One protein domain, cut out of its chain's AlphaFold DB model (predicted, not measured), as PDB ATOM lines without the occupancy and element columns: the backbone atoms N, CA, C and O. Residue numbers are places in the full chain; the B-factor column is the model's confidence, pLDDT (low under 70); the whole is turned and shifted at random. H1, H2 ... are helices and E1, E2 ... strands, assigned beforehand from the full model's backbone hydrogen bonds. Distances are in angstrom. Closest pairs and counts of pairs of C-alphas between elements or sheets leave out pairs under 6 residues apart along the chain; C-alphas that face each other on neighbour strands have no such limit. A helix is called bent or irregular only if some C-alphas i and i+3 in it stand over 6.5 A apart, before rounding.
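What this domain is: This is residues 125 to 275 of the 281 residues of an uncharacterized protein of Maribacter sp (UniProt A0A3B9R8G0). Two small twisted antiparallel sheets lie partly face to face, E1 E5 E4 partly over one face of E3 E2 E6 E7 with E1 near E6, and the long helix H2 meets both at one end with its last turns, while its first turns reach away from them. H1 makes a corner with H2 at that end, and residues 125 to 162, a long stretch with no named element, wind along the sheets and pair briefly with E7. The printed part has 151 residues, with two named helices and seven named strands in the order E1 H1 H2 E2 E3 E4 E5 E6 E7; the sheets run E3 E2 E6 E7 and E1 E5 E4, and the class is mixed, helices and strands. The whole is compact, with a radius of gyration of the C-alphas of 16.5 A and spans of 53 by 38 by 29 A.

Where its parts are: After residues 125 to 162, E1 covers residues 163 to 169, from C-alpha 163 at (4.728, -1.736, -8.235). H1 is residues 172 to 182, 15.9 A long; it is only just irregular, with C-alphas 176 and 179 6.8 A apart. H2, residues 193 to 211, is 27.8 A long and begins at C-alpha 193, (-13.999, -30.941, 0.339). E2 is residues 212 to 216, E3 219 to 221, E4 226 to 229 and E5 236 to 243, 23.3 A long. E6, residues 250 to 260, measures 32.6 A. E7, residues 264 to 274, measures 31.3 A and ends at C-alpha 274, (11.254, 3.339, -13.952).

How they stand to each other: In the larger sheet, only just strongly twisted at 4.2 A off its best plane, E6 and E7 form a hairpin, with N 254 and O 270 2.9 A apart. E2 is antiparallel to E6, with N 213 and O 257 at 2.8 A, and E3 meets E2 only at a point. In the strongly twisted sheet E1 E5 E4, E5 is antiparallel to E1, N 166 and O 240 being 2.9 A apart, and forms a hairpin with E4, N 228 and O 237 being 3.0 A apart. H2 and this sheet make two layers, a helix on a sheet; the closest C-alphas of H2 and E4 are those of Leu 205 and Lys 227, 7.4 A. H2 is also on the larger sheet, its Tyr 211 and Thr 259 of E6 having the closest C-alphas, 5.1 A. H1 only grazes the larger sheet, with residues 174 to 181. H2 touches H1 with its residues 207 to 211 alone, about perpendicular at 88 degrees; the closest C-alphas of the two are those of Cys 182 and Cys 207, 5.6 A apart. O i to N i+4 pairs are within hydrogen-bond range in 3 of 7 in H1, beside 6 of 8 O i to N i+3 pairs, and in 14 of 15 in H2.

The domain as a whole: The C-alphas farthest apart, those of Ser 190 and Gly 250, are 52.9 A apart. The printed part has no cut, and no link between its named elements is long. Residues 158 to 159 pair in parallel with residues 273 to 274 of E7. The mean pLDDT of the printed part is 87.2; residues 126 to 128 and 262 to 263 are under 70.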
ATOM      1  N   PHE A 125       3.698 -18.389 -38.349       70.88
ATOM      2  CA  PHE A 125       4.696 -17.326 -38.326       70.88
ATOM      3  C   PHE A 125       5.119 -17.054 -36.878       70.88
ATOM      4  O   PHE A 125       4.696 -16.047 -36.298       70.88
ATOM      5  N   PRO A 126       5.915 -17.951 -36.261       65.88
ATOM      6  CA  PRO A 126       6.456 -17.691 -34.937       65.88
ATOM      7  C   PRO A 126       7.282 -16.401 -34.991       65.88
ATOM      8  O   PRO A 126       8.155 -16.241 -35.844       65.88
ATOM      9  N   LYS A 127       6.963 -15.447 -34.112       67.12
ATOM     10  CA  LYS A 127       7.766 -14.235 -33.953       67.12
ATOM     11  C   LYS A 127       8.928 -14.570 -33.029       67.12
ATOM     12  O   LYS A 127       8.708 -14.845 -31.851       67.12
ATOM     13  N   ASP A 128      10.143 -14.528 -33.560       66.81
ATOM     14  CA  ASP A 128      11.334 -14.554 -32.720       66.81
ATOM     15  C   ASP A 128      11.431 -13.233 -31.951       66.81
ATOM     16  O   ASP A 128      11.309 -12.143 -32.525       66.81
ATOM     17  N   HIS A 129      11.614 -13.338 -30.636       70.38
ATOM     18  CA  HIS A 129      11.788 -12.190 -29.758       70.38
ATOM     19  C   HIS A 129      13.283 -11.913 -29.559       70.38
ATOM     20  O   HIS A 129      13.971 -12.649 -28.854       70.38
ATOM     21  N   ASP A 130      13.782 -10.848 -30.184       71.12
ATOM     22  CA  ASP A 130      15.120 -10.308 -29.959       71.12
ATOM     23  C   ASP A 130      15.172  -9.601 -28.602       71.12
ATOM     24  O   ASP A 130      14.361  -8.734 -28.281       71.12
ATOM     25  N   VAL A 131      16.179  -9.949 -27.813       70.00
ATOM     26  CA  VAL A 131      16.425  -9.411 -26.473       70.00
ATOM     27  C   VAL A 131      16.647  -7.890 -26.479       70.00
ATOM     28  O   VAL A 131      16.462  -7.244 -25.448       70.00
ATOM     29  N   ASN A 132      17.041  -7.316 -27.622       72.38
ATOM     30  CA  ASN A 132      17.358  -5.894 -27.781       72.38
ATOM     31  C   ASN A 132      16.199  -5.056 -28.345       72.38
ATOM     32  O   ASN A 132      16.354  -3.844 -28.511       72.38
ATOM     33  N   LEU A 133      15.059  -5.673 -28.669       79.44
ATOM     34  CA  LEU A 133      13.894  -4.982 -29.218       79.44
ATOM     35  C   LEU A 133      12.786  -4.848 -28.174       79.44
ATOM     36  O   LEU A 133      12.465  -5.783 -27.442       79.44
ATOM     37  N   MET A 134      12.158  -3.672 -28.141       83.50
ATOM     38  CA  MET A 134      10.944  -3.453 -27.358       83.50
ATOM     39  C   MET A 134       9.741  -3.931 -28.167       83.50
ATOM     40  O   MET A 134       9.388  -3.333 -29.185       83.50
ATOM     41  N   TYR A 135       9.117  -5.021 -27.726       88.19
ATOM     42  CA  TYR A 135       7.903  -5.538 -28.350       88.19
ATOM     43  C   TYR A 135       6.668  -4.953 -27.674       88.19
ATOM     44  O   TYR A 135       6.498  -5.092 -26.468       88.19
ATOM     45  N   LEU A 136       5.759  -4.384 -28.472       89.25
ATOM     46  CA  LEU A 136       4.489  -3.834 -27.979       89.25
ATOM     47  C   LEU A 136       3.645  -4.875 -27.224       89.25
ATOM     48  O   LEU A 136       2.904  -4.526 -26.316       89.25
ATOM     49  N   SER A 137       3.801  -6.166 -27.545       88.44
ATOM     50  CA  SER A 137       3.098  -7.264 -26.869       88.44
ATOM     51  C   SER A 137       3.466  -7.423 -25.389       88.44
ATOM     52  O   SER A 137       2.759  -8.118 -24.662       88.44
ATOM     53  N   TYR A 138       4.560  -6.809 -24.929       91.94
ATOM     54  CA  TYR A 138       4.949  -6.818 -23.520       91.94
ATOM     55  C   TYR A 138       4.236  -5.753 -22.683       91.94
ATOM     56  O   TYR A 138       4.298  -5.837 -21.459       91.94
ATOM     57  N   TYR A 139       3.557  -4.778 -23.291       93.62
ATOM     58  CA  TYR A 139       2.982  -3.635 -22.576       93.62
ATOM     59  C   TYR A 139       1.470  -3.565 -22.792       93.62
ATOM     60  O   TYR A 139       0.992  -3.587 -23.923       93.62
ATOM     61  N   SER A 140       0.696  -3.523 -21.708       91.19
ATOM     62  CA  SER A 140      -0.776  -3.548 -21.769       91.19
ATOM     63  C   SER A 140      -1.398  -2.289 -22.354       91.19
ATOM     64  O   SER A 140      -2.439  -2.357 -22.992       91.19
ATOM     65  N   ASP A 141      -0.760  -1.141 -22.205       90.31
ATOM     66  CA  ASP A 141      -1.217   0.119 -22.789       90.31
ATOM     67  C   ASP A 141      -0.931   0.250 -24.295       90.31
ATOM     68  O   ASP A 141      -1.519   1.110 -24.954       90.31
ATOM     69  N   GLN A 142      -0.044  -0.582 -24.847       88.19
ATOM     70  CA  GLN A 142       0.424  -0.474 -26.233       88.19
ATOM     71  C   GLN A 142       0.157  -1.716 -27.087       88.19
ATOM     72  O   GLN A 142       0.402  -1.670 -28.294       88.19
ATOM     73  N   ASN A 143      -0.313  -2.823 -26.510       85.62
ATOM     74  CA  ASN A 143      -0.530  -4.054 -27.259       85.62
ATOM     75  C   ASN A 143      -1.790  -3.941 -28.144       85.62
ATOM     76  O   ASN A 143      -2.896  -3.875 -27.613       85.62
ATOM     77  N   PRO A 144      -1.669  -3.947 -29.486       77.12
ATOM     78  CA  PRO A 144      -2.835  -3.882 -30.367       77.12
ATOM     79  C   PRO A 144      -3.603  -5.213 -30.435       77.12
ATOM     80  O   PRO A 144      -4.794  -5.212 -30.735       77.12
ATOM     81  N   ASP A 145      -2.930  -6.335 -30.152       75.44
ATOM     82  CA  ASP A 145      -3.465  -7.696 -30.238       75.44
ATOM     83  C   ASP A 145      -3.604  -8.289 -28.826       75.44
ATOM     84  O   ASP A 145      -2.861  -9.178 -28.402       75.44
ATOM     85  N   GLU A 146      -4.576  -7.779 -28.067       78.75
ATOM     86  CA  GLU A 146      -4.896  -8.280 -26.721       78.75
ATOM     87  C   GLU A 146      -5.867  -9.467 -26.718       78.75
ATOM     88  O   GLU A 146      -6.279  -9.906 -25.651       78.75
ATOM     89  N   SER A 147      -6.255 -10.000 -27.880       82.06
ATOM     90  CA  SER A 147      -7.164 -11.152 -27.969       82.06
ATOM     91  C   SER A 147      -6.481 -12.471 -27.594       82.06
ATOM     92  O   SER A 147      -7.135 -13.383 -27.089       82.06
ATOM     93  N   PHE A 148      -5.167 -12.580 -27.816       85.75
ATOM     94  CA  PHE A 148      -4.384 -13.766 -27.482       85.75
ATOM     95  C   PHE A 148      -2.917 -13.421 -27.183       85.75
ATOM     96  O   PHE A 148      -2.112 -13.136 -28.067       85.75
ATOM     97  N   LEU A 149      -2.553 -13.494 -25.909       88.44
ATOM     98  CA  LEU A 149      -1.221 -13.247 -25.383       88.44
ATOM     99  C   LEU A 149      -0.347 -14.498 -25.508       88.44
ATOM    100  O   LEU A 149      -0.651 -15.553 -24.943       88.44
ATOM    101  N   LEU A 150       0.764 -14.345 -26.229       88.00
ATOM    102  CA  LEU A 150       1.858 -15.318 -26.309       88.00
ATOM    103  C   LEU A 150       2.987 -15.039 -25.316       88.00
ATOM    104  O   LEU A 150       3.776 -15.929 -25.000       88.00
ATOM    105  N   THR A 151       3.076 -13.795 -24.859       90.06
ATOM    106  CA  THR A 151       4.182 -13.277 -24.065       90.06
ATOM    107  C   THR A 151       3.697 -12.823 -22.696       90.06
ATOM    108  O   THR A 151       2.528 -12.455 -22.555       90.06
ATOM    109  N   PRO A 152       4.578 -12.791 -21.686       93.19
ATOM    110  CA  PRO A 152       4.306 -12.053 -20.466       93.19
ATOM    111  C   PRO A 152       4.093 -10.566 -20.763       93.19
ATOM    112  O   PRO A 152       4.612 -10.043 -21.752       93.19
ATOM    113  N   GLN A 153       3.346  -9.900 -19.894       94.31
ATOM    114  CA  GLN A 153       2.932  -8.516 -20.074       94.31
ATOM    115  C   GLN A 153       3.068  -7.736 -18.763       94.31
ATOM    116  O   GLN A 153       2.739  -8.244 -17.687       94.31
ATOM    117  N   ILE A 154       3.538  -6.497 -18.861       94.88
ATOM    118  CA  ILE A 154       3.558  -5.503 -17.788       94.88
ATOM    119  C   ILE A 154       2.651  -4.323 -18.149       94.88
ATOM    120  O   ILE A 154       2.147  -4.227 -19.267       94.88
ATOM    121  N   GLN A 155       2.405  -3.420 -17.201       93.44
ATOM    122  CA  GLN A 155       1.431  -2.348 -17.412       93.44
ATOM    123  C   GLN A 155       1.802  -1.356 -18.527       93.44
ATOM    124  O   GLN A 155       0.902  -0.894 -19.216       93.44
ATOM    125  N   SER A 156       3.084  -1.011 -18.669       93.94
ATOM    126  CA  SER A 156       3.579   0.022 -19.584       93.94
ATOM    127  C   SER A 156       5.099  -0.081 -19.721       93.94
ATOM    128  O   SER A 156       5.761  -0.693 -18.876       93.94
ATOM    129  N   ASP A 157       5.659   0.515 -20.766       92.38
ATOM    130  CA  ASP A 157       7.102   0.693 -20.942       92.38
ATOM    131  C   ASP A 157       7.677   1.747 -19.983       92.38
ATOM    132  O   ASP A 157       8.862   1.686 -19.646       92.38
ATOM    133  N   ILE A 158       6.845   2.667 -19.481       92.38
ATOM    134  CA  ILE A 158       7.200   3.661 -18.466       92.38
ATOM    135  C   ILE A 158       6.408   3.401 -17.182       92.38
ATOM    136  O   ILE A 158       5.196   3.587 -17.093       92.38
ATOM    137  N   ILE A 159       7.121   3.021 -16.127       92.75
ATOM    138  CA  ILE A 159       6.552   2.707 -14.821       92.75
ATOM    139  C   ILE A 159       6.691   3.916 -13.899       92.75
ATOM    140  O   ILE A 159       7.791   4.270 -13.469       92.75
ATOM    141  N   MET A 160       5.551   4.519 -13.564       87.69
ATOM    142  CA  MET A 160       5.450   5.620 -12.591       87.69
ATOM    143  C   MET A 160       4.899   5.166 -11.230       87.69
ATOM    144  O   MET A 160       4.933   5.924 -10.265       87.69
ATOM    145  N   GLY A 161       4.351   3.950 -11.169       82.38
ATOM    146  CA  GLY A 161       3.699   3.402  -9.985       82.38
ATOM    147  C   GLY A 161       4.663   2.820  -8.953       82.38
ATOM    148  O   GLY A 161       5.870   2.719  -9.160       82.38
ATOM    149  N   GLU A 162       4.078   2.400  -7.836       86.75
ATOM    150  CA  GLU A 162       4.771   1.787  -6.700       86.75
ATOM    151  C   GLU A 162       5.147   0.321  -6.947       86.75
ATOM    152  O   GLU A 162       6.015  -0.218  -6.271       86.75
ATOM    153  N   THR A 163       4.505  -0.327  -7.921       91.62
ATOM    154  CA  THR A 163       4.728  -1.736  -8.235       91.62
ATOM    155  C   THR A 163       4.707  -1.984  -9.740       91.62
ATOM    156  O   THR A 163       4.001  -1.313 -10.500       91.62
ATOM    157  N   VAL A 164       5.472  -2.977 -10.190       93.88
ATOM    158  CA  VAL A 164       5.360  -3.547 -11.538       93.88
ATOM    159  C   VAL A 164       4.464  -4.770 -11.454       93.88
ATOM    160  O   VAL A 164       4.770  -5.723 -10.741       93.88
ATOM    161  N   LYS A 165       3.346  -4.744 -12.178       94.94
ATOM    162  CA  LYS A 165       2.425  -5.873 -12.276       94.94
ATOM    163  C   LYS A 165       2.842  -6.714 -13.471       94.94
ATOM    164  O   LYS A 165       2.692  -6.277 -14.607       94.94
ATOM    165  N   LEU A 166       3.315  -7.924 -13.212       95.62
ATOM    166  CA  LEU A 166       3.691  -8.890 -14.235       95.62
ATOM    167  C   LEU A 166       2.575  -9.917 -14.406       95.62
ATOM    168  O   LEU A 166       2.229 -10.610 -13.455       95.62
ATOM    169  N   PHE A 167       2.047 -10.050 -15.615       95.44
ATOM    170  CA  PHE A 167       1.167 -11.144 -16.008       95.44
ATOM    171  C   PHE A 167       1.926 -12.128 -16.898       95.44
ATOM    172  O   PHE A 167       2.593 -11.714 -17.843       95.44
ATOM    173  N   ILE A 168       1.818 -13.427 -16.621       94.75
ATOM    174  CA  ILE A 168       2.399 -14.492 -17.441       94.75
ATOM    175  C   ILE A 168       1.269 -15.430 -17.886       94.75
ATOM    176  O   ILE A 168       0.647 -16.065 -17.024       94.75
ATOM    177  N   PRO A 169       0.992 -15.555 -19.199       93.50
ATOM    178  CA  PRO A 169      -0.014 -16.489 -19.686       93.50
ATOM    179  C   PRO A 169       0.431 -17.940 -19.461       93.50
ATOM    180  O   PRO A 169       1.602 -18.298 -19.641       93.50
ATOM    181  N   VAL A 170      -0.527 -18.787 -19.086       90.75
ATOM    182  CA  VAL A 170      -0.337 -20.227 -18.886       90.75
ATOM    183  C   VAL A 170      -1.292 -20.968 -19.814       90.75
ATOM    184  O   VAL A 170      -2.510 -20.954 -19.633       90.75
ATOM    185  N   PHE A 171      -0.745 -21.624 -20.833       87.88
ATOM    186  CA  PHE A 171      -1.533 -22.362 -21.807       87.88
ATOM    187  C   PHE A 171      -1.954 -23.728 -21.274       87.88
ATOM    188  O   PHE A 171      -1.197 -24.422 -20.604       87.88
ATOM    189  N   HIS A 172      -3.136 -24.181 -21.687       84.00
ATOM    190  CA  HIS A 172      -3.676 -25.478 -21.274       84.00
ATOM    191  C   HIS A 172      -2.752 -26.667 -21.599       84.00
ATOM    192  O   HIS A 172      -2.672 -27.623 -20.835       84.00
ATOM    193  N   HIS A 173      -2.006 -26.604 -22.709       81.31
ATOM    194  CA  HIS A 173      -1.076 -27.672 -23.093       81.31
ATOM    195  C   HIS A 173       0.138 -27.792 -22.156       81.31
ATOM    196  O   HIS A 173       0.827 -28.809 -22.184       81.31
ATOM    197  N   GLU A 174       0.403 -26.783 -21.324       82.00
ATOM    198  CA  GLU A 174       1.477 -26.820 -20.329       82.00
ATOM    199  C   GLU A 174       1.167 -27.777 -19.184       82.00
ATOM    200  O   GLU A 174       2.092 -28.317 -18.579       82.00
ATOM    201  N   CYS A 175      -0.118 -28.053 -18.930       76.88
ATOM    202  CA  CYS A 175      -0.552 -29.027 -17.933       76.88
ATOM    203  C   CYS A 175       0.071 -30.411 -18.168       76.88
ATOM    204  O   CYS A 175       0.380 -31.114 -17.210       76.88
ATOM    205  N   ASN A 176       0.358 -30.766 -19.426       79.19
ATOM    206  CA  ASN A 176       1.008 -32.030 -19.781       79.19
ATOM    207  C   ASN A 176       2.423 -32.173 -19.192       79.19
ATOM    208  O   ASN A 176       2.900 -33.290 -19.017       79.19
ATOM    209  N   TYR A 177       3.092 -31.062 -18.874       79.62
ATOM    210  CA  TYR A 177       4.442 -31.050 -18.303       79.62
ATOM    211  C   TYR A 177       4.441 -30.852 -16.780       79.62
ATOM    212  O   TYR A 177       5.483 -31.007 -16.137       79.62
ATOM    213  N   GLN A 178       3.287 -30.536 -16.177       79.19
ATOM    214  CA  GLN A 178       3.182 -30.279 -14.737       79.19
ATOM    215  C   GLN A 178       3.483 -31.529 -13.914       79.19
ATOM    216  O   GLN A 178       4.252 -31.440 -12.963       79.19
ATOM    217  N   ALA A 179       2.959 -32.693 -14.310       76.00
ATOM    218  CA  ALA A 179       3.200 -33.947 -13.593       76.00
ATOM    219  C   ALA A 179       4.698 -34.299 -13.533       76.00
ATOM    220  O   ALA A 179       5.204 -34.674 -12.480       76.00
ATOM    221  N   ALA A 180       5.429 -34.094 -14.634       76.50
ATOM    222  CA  ALA A 180       6.873 -34.326 -14.685       76.50
ATOM    223  C   ALA A 180       7.671 -33.326 -13.826       76.50
ATOM    224  O   ALA A 180       8.689 -33.685 -13.245       76.50
ATOM    225  N   THR A 181       7.209 -32.076 -13.734       77.56
ATOM    226  CA  THR A 181       7.934 -30.995 -13.042       77.56
ATOM    227  C   THR A 181       7.633 -30.956 -11.539       77.56
ATOM    228  O   THR A 181       8.502 -30.657 -10.720       77.56
ATOM    229  N   CYS A 182       6.387 -31.229 -11.159       81.44
ATOM    230  CA  CYS A 182       5.858 -30.979  -9.820       81.44
ATOM    231  C   CYS A 182       5.379 -32.243  -9.099       81.44
ATOM    232  O   CYS A 182       5.150 -32.176  -7.891       81.44
ATOM    233  N   GLY A 183       5.258 -33.368  -9.809       82.44
ATOM    234  CA  GLY A 183       4.606 -34.583  -9.329       82.44
ATOM    235  C   GLY A 183       3.089 -34.550  -9.518       82.44
ATOM    236  O   GLY A 183       2.510 -33.554  -9.957       82.44
ATOM    237  N   GLU A 184       2.442 -35.662  -9.182       83.56
ATOM    238  CA  GLU A 184       0.984 -35.759  -9.160       83.56
ATOM    239  C   GLU A 184       0.435 -35.251  -7.824       83.56
ATOM    240  O   GLU A 184       1.002 -35.507  -6.759       83.56
ATOM    241  N   TYR A 185      -0.679 -34.524  -7.887       84.62
ATOM    242  CA  TYR A 185      -1.403 -34.131  -6.690       84.62
ATOM    243  C   TYR A 185      -2.057 -35.364  -6.061       84.62
ATOM    244  O   TYR A 185      -2.789 -36.084  -6.737       84.62
ATOM    245  N   GLN A 186      -1.803 -35.596  -4.775       84.38
ATOM    246  CA  GLN A 186      -2.442 -36.667  -4.017       84.38
ATOM    247  C   GLN A 186      -3.573 -36.088  -3.177       84.38
ATOM    248  O   GLN A 186      -3.330 -35.249  -2.303       84.38
ATOM    249  N   GLU A 187      -4.790 -36.545  -3.466       84.56
ATOM    250  CA  GLU A 187      -5.965 -36.211  -2.669       84.56
ATOM    251  C   GLU A 187      -5.849 -36.820  -1.271       84.56
ATOM    252  O   GLU A 187      -5.299 -37.909  -1.083       84.56
ATOM    253  N   ASP A 188      -6.328 -36.082  -0.277       86.31
ATOM    254  CA  ASP A 188      -6.307 -36.500   1.115       86.31
ATOM    255  C   ASP A 188      -7.734 -36.733   1.600       86.31
ATOM    256  O   ASP A 188      -8.443 -35.800   1.976       86.31
ATOM    257  N   ASP A 189      -8.138 -38.006   1.613       83.81
ATOM    258  CA  ASP A 189      -9.482 -38.449   2.008       83.81
ATOM    259  C   ASP A 189      -9.863 -38.047   3.448       83.81
ATOM    260  O   ASP A 189     -11.024 -38.169   3.846       83.81
ATOM    261  N   SER A 190      -8.901 -37.585   4.258       86.31
ATOM    262  CA  SER A 190      -9.145 -37.106   5.619       86.31
ATOM    263  C   SER A 190      -9.601 -35.644   5.695       86.31
ATOM    264  O   SER A 190     -10.129 -35.225   6.731       86.31
ATOM    265  N   LEU A 191      -9.419 -34.860   4.628       86.88
ATOM    266  CA  LEU A 191      -9.776 -33.444   4.580       86.88
ATOM    267  C   LEU A 191     -11.224 -33.234   4.128       86.88
ATOM    268  O   LEU A 191     -11.800 -34.011   3.370       86.88
ATOM    269  N   SER A 192     -11.830 -32.131   4.573       89.50
ATOM    270  CA  SER A 192     -13.116 -31.715   4.009       89.50
ATOM    271  C   SER A 192     -12.946 -31.270   2.552       89.50
ATOM    272  O   SER A 192     -11.902 -30.738   2.174       89.50
ATOM    273  N   ASN A 193     -14.007 -31.377   1.745       86.44
ATOM    274  CA  ASN A 193     -13.999 -30.941   0.339       86.44
ATOM    275  C   ASN A 193     -13.489 -29.496   0.142       86.44
ATOM    276  O   ASN A 193     -12.899 -29.167  -0.887       86.44
ATOM    277  N   GLU A 194     -13.732 -28.607   1.111       88.50
ATOM    278  CA  GLU A 194     -13.261 -27.221   1.057       88.50
ATOM    279  C   GLU A 194     -11.751 -27.115   1.310       88.50
ATOM    280  O   GLU A 194     -11.046 -26.437   0.559       88.50
ATOM    281  N   GLN A 195     -11.247 -27.817   2.325       87.56
ATOM    282  CA  GLN A 195      -9.819 -27.856   2.651       87.56
ATOM    283  C   GLN A 195      -9.014 -28.499   1.521       87.56
ATOM    284  O   GLN A 195      -7.972 -27.971   1.126       87.56
ATOM    285  N   GLU A 196      -9.549 -29.568   0.940       89.62
ATOM    286  CA  GLU A 196      -8.957 -30.272  -0.190       89.62
ATOM    287  C   GLU A 196      -8.854 -29.369  -1.425       89.62
ATOM    288  O   GLU A 196      -7.806 -29.250  -2.062       89.62
ATOM    289  N   ARG A 197      -9.908 -28.594  -1.706       85.75
ATOM    290  CA  ARG A 197      -9.899 -27.602  -2.787       85.75
ATOM    291  C   ARG A 197      -8.852 -26.507  -2.569       85.75
ATOM    292  O   ARG A 197      -8.244 -26.055  -3.542       85.75
ATOM    293  N   VAL A 198      -8.639 -26.049  -1.336       88.81
ATOM    294  CA  VAL A 198      -7.595 -25.058  -1.018       88.81
ATOM    295  C   VAL A 198      -6.200 -25.663  -1.203       88.81
ATOM    296  O   VAL A 198      -5.359 -25.044  -1.857       88.81
ATOM    297  N   LYS A 199      -5.975 -26.880  -0.696       89.69
ATOM    298  CA  LYS A 199      -4.706 -27.614  -0.809       89.69
ATOM    299  C   LYS A 199      -4.337 -27.877  -2.269       89.69
ATOM    300  O   LYS A 199      -3.241 -27.516  -2.689       89.69
ATOM    301  N   SER A 200      -5.284 -28.367  -3.066       86.00
ATOM    302  CA  SER A 200      -5.126 -28.579  -4.508       86.00
ATOM    303  C   SER A 200      -4.781 -27.281  -5.241       86.00
ATOM    304  O   SER A 200      -3.809 -27.202  -5.995       86.00
ATOM    305  N   ARG A 201      -5.516 -26.194  -4.972       86.38
ATOM    306  CA  ARG A 201      -5.244 -24.889  -5.599       86.38
ATOM    307  C   ARG A 201      -3.852 -24.369  -5.281       86.38
ATOM    308  O   ARG A 201      -3.227 -23.825  -6.196       86.38
ATOM    309  N   LYS A 202      -3.409 -24.531  -4.034       88.00
ATOM    310  CA  LYS A 202      -2.074 -24.145  -3.585       88.00
ATOM    311  C   LYS A 202      -1.001 -24.996  -4.256       88.00
ATOM    312  O   LYS A 202      -0.121 -24.429  -4.880       88.00
ATOM    313  N   PHE A 203      -1.157 -26.319  -4.282       89.56
ATOM    314  CA  PHE A 203      -0.231 -27.218  -4.977       89.56
ATOM    315  C   PHE A 203       0.010 -26.804  -6.437       89.56
ATOM    316  O   PHE A 203       1.152 -26.672  -6.871       89.56
ATOM    317  N   TYR A 204      -1.059 -26.533  -7.192       87.00
ATOM    318  CA  TYR A 204      -0.915 -26.084  -8.578       87.00
ATOM    319  C   TYR A 204      -0.321 -24.676  -8.696       87.00
ATOM    320  O   TYR A 204       0.317 -24.382  -9.698       87.00
ATOM    321  N   LEU A 205      -0.545 -23.795  -7.715       88.06
ATOM    322  CA  LEU A 205       0.086 -22.473  -7.693       88.06
ATOM    323  C   LEU A 205       1.596 -22.606  -7.482       88.06
ATOM    324  O   LEU A 205       2.353 -22.147  -8.326       88.06
ATOM    325  N   ASP A 206       2.002 -23.343  -6.452       88.06
ATOM    326  CA  ASP A 206       3.403 -23.635  -6.135       88.06
ATOM    327  C   ASP A 206       4.097 -24.340  -7.318       88.06
ATOM    328  O   ASP A 206       5.280 -24.138  -7.589       88.06
ATOM    329  N   CYS A 207       3.357 -25.163  -8.069       88.06
ATOM    330  CA  CYS A 207       3.857 -25.768  -9.297       88.06
ATOM    331  C   CYS A 207       4.184 -24.720 -10.371       88.06
ATOM    332  O   CYS A 207       5.252 -24.795 -10.978       88.06
ATOM    333  N   TYR A 208       3.314 -23.724 -10.579       87.00
ATOM    334  CA  TYR A 208       3.576 -22.626 -11.513       87.00
ATOM    335  C   TYR A 208       4.852 -21.860 -11.158       87.00
ATOM    336  O   TYR A 208       5.621 -21.520 -12.057       87.00
ATOM    337  N   GLU A 209       5.128 -21.646  -9.874       84.25
ATOM    338  CA  GLU A 209       6.330 -20.938  -9.415       84.25
ATOM    339  C   GLU A 209       7.625 -21.710  -9.707       84.25
ATOM    340  O   GLU A 209       8.655 -21.112 -10.003       84.25
ATOM    341  N   LYS A 210       7.589 -23.049  -9.702       84.50
ATOM    342  CA  LYS A 210       8.783 -23.869  -9.979       84.50
ATOM    343  C   LYS A 210       9.304 -23.707 -11.401       84.50
ATOM    344  O   LYS A 210      10.516 -23.772 -11.618       84.50
ATOM    345  N   TYR A 211       8.406 -23.531 -12.367       86.62
ATOM    346  CA  TYR A 211       8.783 -23.486 -13.776       86.62
ATOM    347  C   TYR A 211       8.805 -22.083 -14.387       86.62
ATOM    348  O   TYR A 211       9.321 -21.922 -15.496       86.62
ATOM    349  N   HIS A 212       8.320 -21.071 -13.664       90.12
ATOM    350  CA  HIS A 212       8.475 -19.664 -14.018       90.12
ATOM    351  C   HIS A 212       9.545 -19.012 -13.144       90.12
ATOM    352  O   HIS A 212       9.382 -18.856 -11.941       90.12
ATOM    353  N   LYS A 213      10.639 -18.573 -13.763       91.69
ATOM    354  CA  LYS A 213      11.692 -17.803 -13.097       91.69
ATOM    355  C   LYS A 213      11.640 -16.368 -13.577       91.69
ATOM    356  O   LYS A 213      11.646 -16.115 -14.782       91.69
ATOM    357  N   VAL A 214      11.636 -15.434 -12.638       93.00
ATOM    358  CA  VAL A 214      11.648 -14.002 -12.936       93.00
ATOM    359  C   VAL A 214      12.932 -13.402 -12.395       93.00
ATOM    360  O   VAL A 214      13.269 -13.564 -11.225       93.00
ATOM    361  N   THR A 215      13.669 -12.716 -13.259       93.75
ATOM    362  CA  THR A 215      14.892 -12.009 -12.883       93.75
ATOM    363  C   THR A 215      14.763 -10.537 -13.247       93.75
ATOM    364  O   THR A 215      14.265 -10.195 -14.317       93.75
ATOM    365  N   LEU A 216      15.213  -9.661 -12.357       94.06
ATOM    366  CA  LEU A 216      15.221  -8.219 -12.550       94.06
ATOM    367  C   LEU A 216      16.666  -7.737 -12.561       94.06
ATOM    368  O   LEU A 216      17.397  -7.914 -11.588       94.06
ATOM    369  N   ASN A 217      17.087  -7.127 -13.669       91.50
ATOM    370  CA  ASN A 217      18.453  -6.632 -13.862       91.50
ATOM    371  C   ASN A 217      19.536  -7.696 -13.568       91.50
ATOM    372  O   ASN A 217      20.606  -7.365 -13.059       91.50
ATOM    373  N   GLY A 218      19.240  -8.968 -13.859       88.50
ATOM    374  CA  GLY A 218      20.119 -10.118 -13.610       88.50
ATOM    375  C   GLY A 218      19.979 -10.775 -12.230       88.50
ATOM    376  O   GLY A 218      20.537 -11.850 -12.025       88.50
ATOM    377  N   THR A 219      19.216 -10.194 -11.302       92.12
ATOM    378  CA  THR A 219      18.977 -10.765  -9.968       92.12
ATOM    379  C   THR A 219      17.688 -11.579  -9.955       92.12
ATOM    380  O   THR A 219      16.652 -11.092 -10.405       92.12
ATOM    381  N   LEU A 220      17.724 -12.806  -9.428       92.38
ATOM    382  CA  LEU A 220      16.527 -13.635  -9.254       92.38
ATOM    383  C   LEU A 220      15.581 -13.007  -8.224       92.38
ATOM    384  O   LEU A 220      16.007 -12.671  -7.120       92.38
ATOM    385  N   LEU A 221      14.310 -12.869  -8.594       90.69
ATOM    386  CA  LEU A 221      13.256 -12.391  -7.710       90.69
ATOM    387  C   LEU A 221      12.429 -13.564  -7.191       90.69
ATOM    388  O   LEU A 221      12.078 -14.464  -7.953       90.69
ATOM    389  N   ASN A 222      12.089 -13.513  -5.904       88.44
ATOM    390  CA  ASN A 222      11.039 -14.348  -5.340       88.44
ATOM    391  C   ASN A 222       9.738 -13.542  -5.375       88.44
ATOM    392  O   ASN A 222       9.652 -12.514  -4.704       88.44
ATOM    393  N   ILE A 223       8.786 -13.953  -6.209       88.06
ATOM    394  CA  ILE A 223       7.524 -13.242  -6.423       88.06
ATOM    395  C   ILE A 223       6.396 -14.176  -6.019       88.06
ATOM    396  O   ILE A 223       6.312 -15.280  -6.548       88.06
ATOM    397  N   ASP A 224       5.518 -13.698  -5.145       89.12
ATOM    398  CA  ASP A 224       4.294 -14.414  -4.805       89.12
ATOM    399  C   ASP A 224       3.297 -14.266  -5.957       89.12
ATOM    400  O   ASP A 224       2.838 -13.159  -6.280       89.12
ATOM    401  N   PHE A 225       2.965 -15.379  -6.605       92.88
ATOM    402  CA  PHE A 225       2.038 -15.365  -7.727       92.88
ATOM    403  C   PHE A 225       0.590 -15.572  -7.284       92.88
ATOM    404  O   PHE A 225       0.274 -16.287  -6.338       92.88
ATOM    405  N   LEU A 226      -0.337 -14.987  -8.038       91.88
ATOM    406  CA  LEU A 226      -1.773 -15.223  -7.926       91.88
ATOM    407  C   LEU A 226      -2.318 -15.723  -9.258       91.88
ATOM    408  O   LEU A 226      -1.883 -15.296 -10.324       91.88
ATOM    409  N   LYS A 227      -3.319 -16.602  -9.217       91.56
ATOM    410  CA  LYS A 227      -4.034 -17.025 -10.430       91.56
ATOM    411  C   LYS A 227      -4.991 -15.924 -10.859       91.56
ATOM    412  O   LYS A 227      -5.748 -15.416 -10.029       91.56
ATOM    413  N   LYS A 228      -4.977 -15.574 -12.140       91.75
ATOM    414  CA  LYS A 228      -5.866 -14.556 -12.692       91.75
ATOM    415  C   LYS A 228      -6.118 -14.812 -14.171       91.75
ATOM    416  O   LYS A 228      -5.185 -15.108 -14.909       91.75
ATOM    417  N   ASP A 229      -7.361 -14.610 -14.591       92.56
ATOM    418  CA  ASP A 229      -7.690 -14.508 -16.007       92.56
ATOM    419  C   ASP A 229      -7.380 -13.091 -16.499       92.56
ATOM    420  O   ASP A 229      -7.651 -12.088 -15.816       92.56
ATOM    421  N   HIS A 230      -6.749 -13.004 -17.664       92.31
ATOM    422  CA  HIS A 230      -6.430 -11.734 -18.290       92.31
ATOM    423  C   HIS A 230      -7.718 -10.950 -18.578       92.31
ATOM    424  O   HIS A 230      -8.720 -11.520 -18.995       92.31
ATOM    425  N   ALA A 231      -7.705  -9.635 -18.347       87.69
ATOM    426  CA  ALA A 231      -8.933  -8.838 -18.361       87.69
ATOM    427  C   ALA A 231      -9.571  -8.710 -19.754       87.69
ATOM    428  O   ALA A 231     -10.773  -8.481 -19.839       87.69
ATOM    429  N   VAL A 232      -8.766  -8.835 -20.816       87.31
ATOM    430  CA  VAL A 232      -9.209  -8.639 -22.206       87.31
ATOM    431  C   VAL A 232      -9.218  -9.950 -22.986       87.31
ATOM    432  O   VAL A 232     -10.234 -10.300 -23.572       87.31
ATOM    433  N   SER A 233      -8.120 -10.713 -22.951       87.38
ATOM    434  CA  SER A 233      -8.038 -12.016 -23.640       87.38
ATOM    435  C   SER A 233      -8.768 -13.150 -22.921       87.38
ATOM    436  O   SER A 233      -8.873 -14.236 -23.484       87.38
ATOM    437  N   GLU A 234      -9.177 -12.954 -21.661       90.44
ATOM    438  CA  GLU A 234      -9.745 -13.998 -20.788       90.44
ATOM    439  C   GLU A 234      -8.829 -15.225 -20.611       90.44
ATOM    440  O   GLU A 234      -9.238 -16.266 -20.096       90.44
ATOM    441  N   GLN A 235      -7.560 -15.124 -21.019       91.62
ATOM    442  CA  GLN A 235      -6.617 -16.222 -20.888       91.62
ATOM    443  C   GLN A 235      -6.204 -16.400 -19.438       91.62
ATOM    444  O   GLN A 235      -5.813 -15.448 -18.759       91.62
ATOM    445  N   PHE A 236      -6.193 -17.657 -19.012       93.06
ATOM    446  CA  PHE A 236      -5.643 -18.045 -17.730       93.06
ATOM    447  C   PHE A 236      -4.141 -17.734 -17.648       93.06
ATOM    448  O   PHE A 236      -3.367 -17.989 -18.577       93.06
ATOM    449  N   GLY A 237      -3.714 -17.220 -16.499       93.06
ATOM    450  CA  GLY A 237      -2.310 -16.995 -16.207       93.06
ATOM    451  C   GLY A 237      -2.031 -16.785 -14.726       93.06
ATOM    452  O   GLY A 237      -2.902 -16.917 -13.857       93.06
ATOM    453  N   ILE A 238      -0.777 -16.446 -14.453       93.62
ATOM    454  CA  ILE A 238      -0.305 -16.043 -13.132       93.62
ATOM    455  C   ILE A 238       0.059 -14.560 -13.145       93.62
ATOM    456  O   ILE A 238       0.598 -14.046 -14.126       93.62
ATOM    457  N   VAL A 239      -0.255 -13.860 -12.061       94.94
ATOM    458  CA  VAL A 239       0.077 -12.451 -11.863       94.94
ATOM    459  C   VAL A 239       0.942 -12.294 -10.624       94.94
ATOM    460  O   VAL A 239       0.621 -12.844  -9.577       94.94
ATOM    461  N   GLY A 240       2.029 -11.551 -10.756       93.81
ATOM    462  CA  GLY A 240       2.930 -11.202  -9.668       93.81
ATOM    463  C   GLY A 240       3.122  -9.693  -9.589       93.81
ATOM    464  O   GLY A 240       2.911  -8.975 -10.572       93.81
ATOM    465  N   PHE A 241       3.519  -9.214  -8.416       94.44
ATOM    466  CA  PHE A 241       3.812  -7.805  -8.173       94.44
ATOM    467  C   PHE A 241       5.261  -7.665  -7.721       94.44
ATOM    468  O   PHE A 241       5.726  -8.425  -6.878       94.44
ATOM    469  N   ILE A 242       5.980  -6.721  -8.323       93.94
ATOM    470  CA  ILE A 242       7.368  -6.406  -7.981       93.94
ATOM    471  C   ILE A 242       7.375  -5.020  -7.362       93.94
ATOM    472  O   ILE A 242       6.963  -4.056  -8.014       93.94
ATOM    473  N   ASP A 243       7.847  -4.928  -6.126       91.69
ATOM    474  CA  ASP A 243       7.862  -3.673  -5.387       91.69
ATOM    475  C   ASP A 243       8.941  -2.709  -5.894       91.69
ATOM    476  O   ASP A 243      10.005  -3.113  -6.389       91.69
ATOM    477  N   LYS A 244       8.673  -1.406  -5.775       88.69
ATOM    478  CA  LYS A 244       9.566  -0.344  -6.255       88.69
ATOM    479  C   LYS A 244      10.955  -0.365  -5.631       88.69
ATOM    480  O   LYS A 244      11.895   0.114  -6.260       88.69
ATOM    481  N   GLU A 245      11.105  -0.891  -4.419       88.56
ATOM    482  CA  GLU A 245      12.373  -0.932  -3.686       88.56
ATOM    483  C   GLU A 245      13.424  -1.766  -4.429       88.56
ATOM    484  O   GLU A 245      14.625  -1.552  -4.262       88.56
ATOM    485  N   LEU A 246      12.974  -2.689  -5.280       88.88
ATOM    486  CA  LEU A 246      13.822  -3.544  -6.104       88.88
ATOM    487  C   LEU A 246      14.199  -2.886  -7.443       88.88
ATOM    488  O   LEU A 246      15.125  -3.342  -8.120       88.88
ATOM    489  N   LEU A 247      13.499  -1.817  -7.838       90.31
ATOM    490  CA  LEU A 247      13.665  -1.143  -9.123       90.31
ATOM    491  C   LEU A 247      14.788  -0.103  -9.065       90.31
ATOM    492  O   LEU A 247      14.900   0.697  -8.133       90.31
ATOM    493  N   LYS A 248      15.605  -0.047 -10.118       91.12
ATOM    494  CA  LYS A 248      16.591   1.026 -10.293       91.12
ATOM    495  C   LYS A 248      15.927   2.197 -11.002       91.12
ATOM    496  O   LYS A 248      15.178   1.998 -11.951       91.12
ATOM    497  N   LYS A 249      16.210   3.435 -10.596       90.62
ATOM    498  CA  LYS A 249      15.762   4.603 -11.366       90.62
ATOM    499  C   LYS A 249      16.349   4.542 -12.782       90.62
ATOM    500  O   LYS A 249      17.559   4.388 -12.934       90.62
ATOM    501  N   GLY A 250      15.501   4.713 -13.792       91.81
ATOM    502  CA  GLY A 250      15.883   4.634 -15.197       91.81
ATOM    503  C   GLY A 250      15.635   3.260 -15.812       91.81
ATOM    504  O   GLY A 250      14.598   2.646 -15.573       91.81
ATOM    505  N   TYR A 251      16.565   2.794 -16.644       92.06
ATOM    506  CA  TYR A 251      16.408   1.553 -17.400       92.06
ATOM    507  C   TYR A 251      16.456   0.313 -16.497       92.06
ATOM    508  O   TYR A 251      17.398   0.132 -15.720       92.06
ATOM    509  N   ASN A 252      15.457  -0.553 -16.641       93.19
ATOM    510  CA  ASN A 252      15.394  -1.872 -16.029       93.19
ATOM    511  C   ASN A 252      15.091  -2.925 -17.094       93.19
ATOM    512  O   ASN A 252      14.500  -2.645 -18.138       93.19
ATOM    513  N   THR A 253      15.466  -4.166 -16.808       92.94
ATOM    514  CA  THR A 253      15.134  -5.315 -17.648       92.94
ATOM    515  C   THR A 253      14.566  -6.426 -16.788       92.94
ATOM    516  O   THR A 253      15.213  -6.880 -15.840       92.94
ATOM    517  N   LEU A 254      13.358  -6.862 -17.129       94.12
ATOM    518  CA  LEU A 254      12.688  -8.001 -16.525       94.12
ATOM    519  C   LEU A 254      12.807  -9.197 -17.463       94.12
ATOM    520  O   LEU A 254      12.231  -9.199 -18.546       94.12
ATOM    521  N   LEU A 255      13.549 -10.217 -17.056       93.00
ATOM    522  CA  LEU A 255      13.675 -11.450 -17.817       93.00
ATOM    523  C   LEU A 255      12.796 -12.523 -17.175       93.00
ATOM    524  O   LEU A 255      13.039 -12.955 -16.044       93.00
ATOM    525  N   VAL A 256      11.788 -12.959 -17.927       92.81
ATOM    526  CA  VAL A 256      10.887 -14.055 -17.572       92.81
ATOM    527  C   VAL A 256      11.333 -15.297 -18.323       92.81
ATOM    528  O   VAL A 256      11.401 -15.304 -19.551       92.81
ATOM    529  N   THR A 257      11.642 -16.349 -17.577       91.06
ATOM    530  CA  THR A 257      12.042 -17.648 -18.111       91.06
ATOM    531  C   THR A 257      11.007 -18.688 -17.730       91.06
ATOM    532  O   THR A 257      10.624 -18.793 -16.567       91.06
ATOM    533  N   LYS A 258      10.568 -19.476 -18.703       90.25
ATOM    534  CA  LYS A 258       9.576 -20.529 -18.531       90.25
ATOM    535  C   LYS A 258      10.148 -21.850 -19.008       90.25
ATOM    536  O   LYS A 258      10.466 -21.988 -20.185       90.25
ATOM    537  N   THR A 259      10.288 -22.801 -18.094       87.50
ATOM    538  CA  THR A 259      10.950 -24.088 -18.353       87.50
ATOM    539  C   THR A 259       9.927 -25.218 -18.317       87.50
ATOM    540  O   THR A 259       9.500 -25.629 -17.247       87.50
ATOM    541  N   LEU A 260       9.490 -25.715 -19.471       82.12
ATOM    542  CA  LEU A 260       8.514 -26.805 -19.549       82.12
ATOM    543  C   LEU A 260       9.245 -28.155 -19.640       82.12
ATOM    544  O   LEU A 260       9.679 -28.561 -20.723       82.12
ATOM    545  N   GLY A 261       9.379 -28.842 -18.500       72.50
ATOM    546  CA  GLY A 261      10.169 -30.076 -18.385       72.50
ATOM    547  C   GLY A 261      11.639 -29.875 -18.780       72.50
ATOM    548  O   GLY A 261      12.161 -28.767 -18.690       72.50
ATOM    549  N   ASP A 262      12.292 -30.928 -19.277       66.00
ATOM    550  CA  ASP A 262      13.704 -30.879 -19.707       66.00
ATOM    551  C   ASP A 262      13.897 -30.441 -21.175       66.00
ATOM    552  O   ASP A 262      15.014 -30.432 -21.687       66.00
ATOM    553  N   VAL A 263      12.810 -30.115 -21.888       63.47
ATOM    554  CA  VAL A 263      12.811 -30.063 -23.363       63.47
ATOM    555  C   VAL A 263      12.698 -28.639 -23.911       63.47
ATOM    556  O   VAL A 263      13.266 -28.351 -24.964       63.47
ATOM    557  N   LYS A 264      11.947 -27.740 -23.254       76.19
ATOM    558  CA  LYS A 264      11.629 -26.413 -23.820       76.19
ATOM    559  C   LYS A 264      11.769 -25.292 -22.796       76.19
ATOM    560  O   LYS A 264      11.080 -25.273 -21.779       76.19
ATOM    561  N   GLU A 265      12.619 -24.324 -23.118       83.94
ATOM    562  CA  GLU A 265      12.829 -23.106 -22.337       83.94
ATOM    563  C   GLU A 265      12.427 -21.887 -23.178       83.94
ATOM    564  O   GLU A 265      12.961 -21.666 -24.265       83.94
ATOM    565  N   PHE A 266      11.484 -21.093 -22.678       86.44
ATOM    566  CA  PHE A 266      11.077 -19.827 -23.285       86.44
ATOM    567  C   PHE A 266      11.624 -18.670 -22.461       86.44
ATOM    568  O   PHE A 266      11.531 -18.685 -21.231       86.44
ATOM    569  N   LYS A 267      12.186 -17.666 -23.132       89.12
ATOM    570  CA  LYS A 267      12.768 -16.480 -22.497       89.12
ATOM    571  C   LYS A 267      12.178 -15.228 -23.118       89.12
ATOM    572  O   LYS A 267      12.192 -15.080 -24.335       89.12
ATOM    573  N   TRP A 268      11.716 -14.321 -22.269       91.31
ATOM    574  CA  TRP A 268      11.242 -13.002 -22.670       91.31
ATOM    575  C   TRP A 268      11.962 -11.944 -21.854       91.31
ATOM    576  O   TRP A 268      11.911 -11.971 -20.625       91.31
ATOM    577  N   SER A 269      12.637 -11.031 -22.544       92.25
ATOM    578  CA  SER A 269      13.313  -9.887 -21.941       92.25
ATOM    579  C   SER A 269      12.456  -8.653 -22.163       92.25
ATOM    580  O   SER A 269      12.273  -8.223 -23.298       92.25
ATOM    581  N   ILE A 270      11.913  -8.113 -21.080       93.44
ATOM    582  CA  ILE A 270      11.005  -6.974 -21.086       93.44
ATOM    583  C   ILE A 270      11.775  -5.761 -20.557       93.44
ATOM    584  O   ILE A 270      11.965  -5.632 -19.341       93.44
ATOM    585  N   PRO A 271      12.271  -4.883 -21.440       93.62
ATOM    586  CA  PRO A 271      12.856  -3.619 -21.020       93.62
ATOM    587  C   PRO A 271      11.756  -2.657 -20.563       93.62
ATOM    588  O   PRO A 271      10.672  -2.627 -21.138       93.62
ATOM    589  N   PHE A 272      12.019  -1.856 -19.538       93.62
ATOM    590  CA  PHE A 272      11.116  -0.781 -19.124       93.62
ATOM    591  C   PHE A 272      11.882   0.313 -18.387       93.62
ATOM    592  O   PHE A 272      12.975   0.100 -17.856       93.62
ATOM    593  N   TYR A 273      11.304   1.505 -18.345       93.25
ATOM    594  CA  TYR A 273      11.867   2.661 -17.673       93.25
ATOM    595  C   TYR A 273      11.117   2.932 -16.370       93.25
ATOM    596  O   TYR A 273       9.903   3.108 -16.370       93.25
ATOM    597  N   TYR A 274      11.830   2.996 -15.247       93.62
ATOM    598  CA  TYR A 274      11.254   3.339 -13.952       93.62
ATOM    599  C   TYR A 274      11.507   4.810 -13.610       93.62
ATOM    600  O   TYR A 274      12.659   5.247 -13.469       93.62
ATOM    601  N   GLN A 275      10.425   5.569 -13.438       91.19
ATOM    602  CA  GLN A 275      10.456   6.977 -13.063       91.19
ATOM    603  C   GLN A 275       9.737   7.199 -11.721       91.19
ATOM    604  O   GLN A 275       8.543   7.502 -11.703       91.19
TER     605      GLN A 275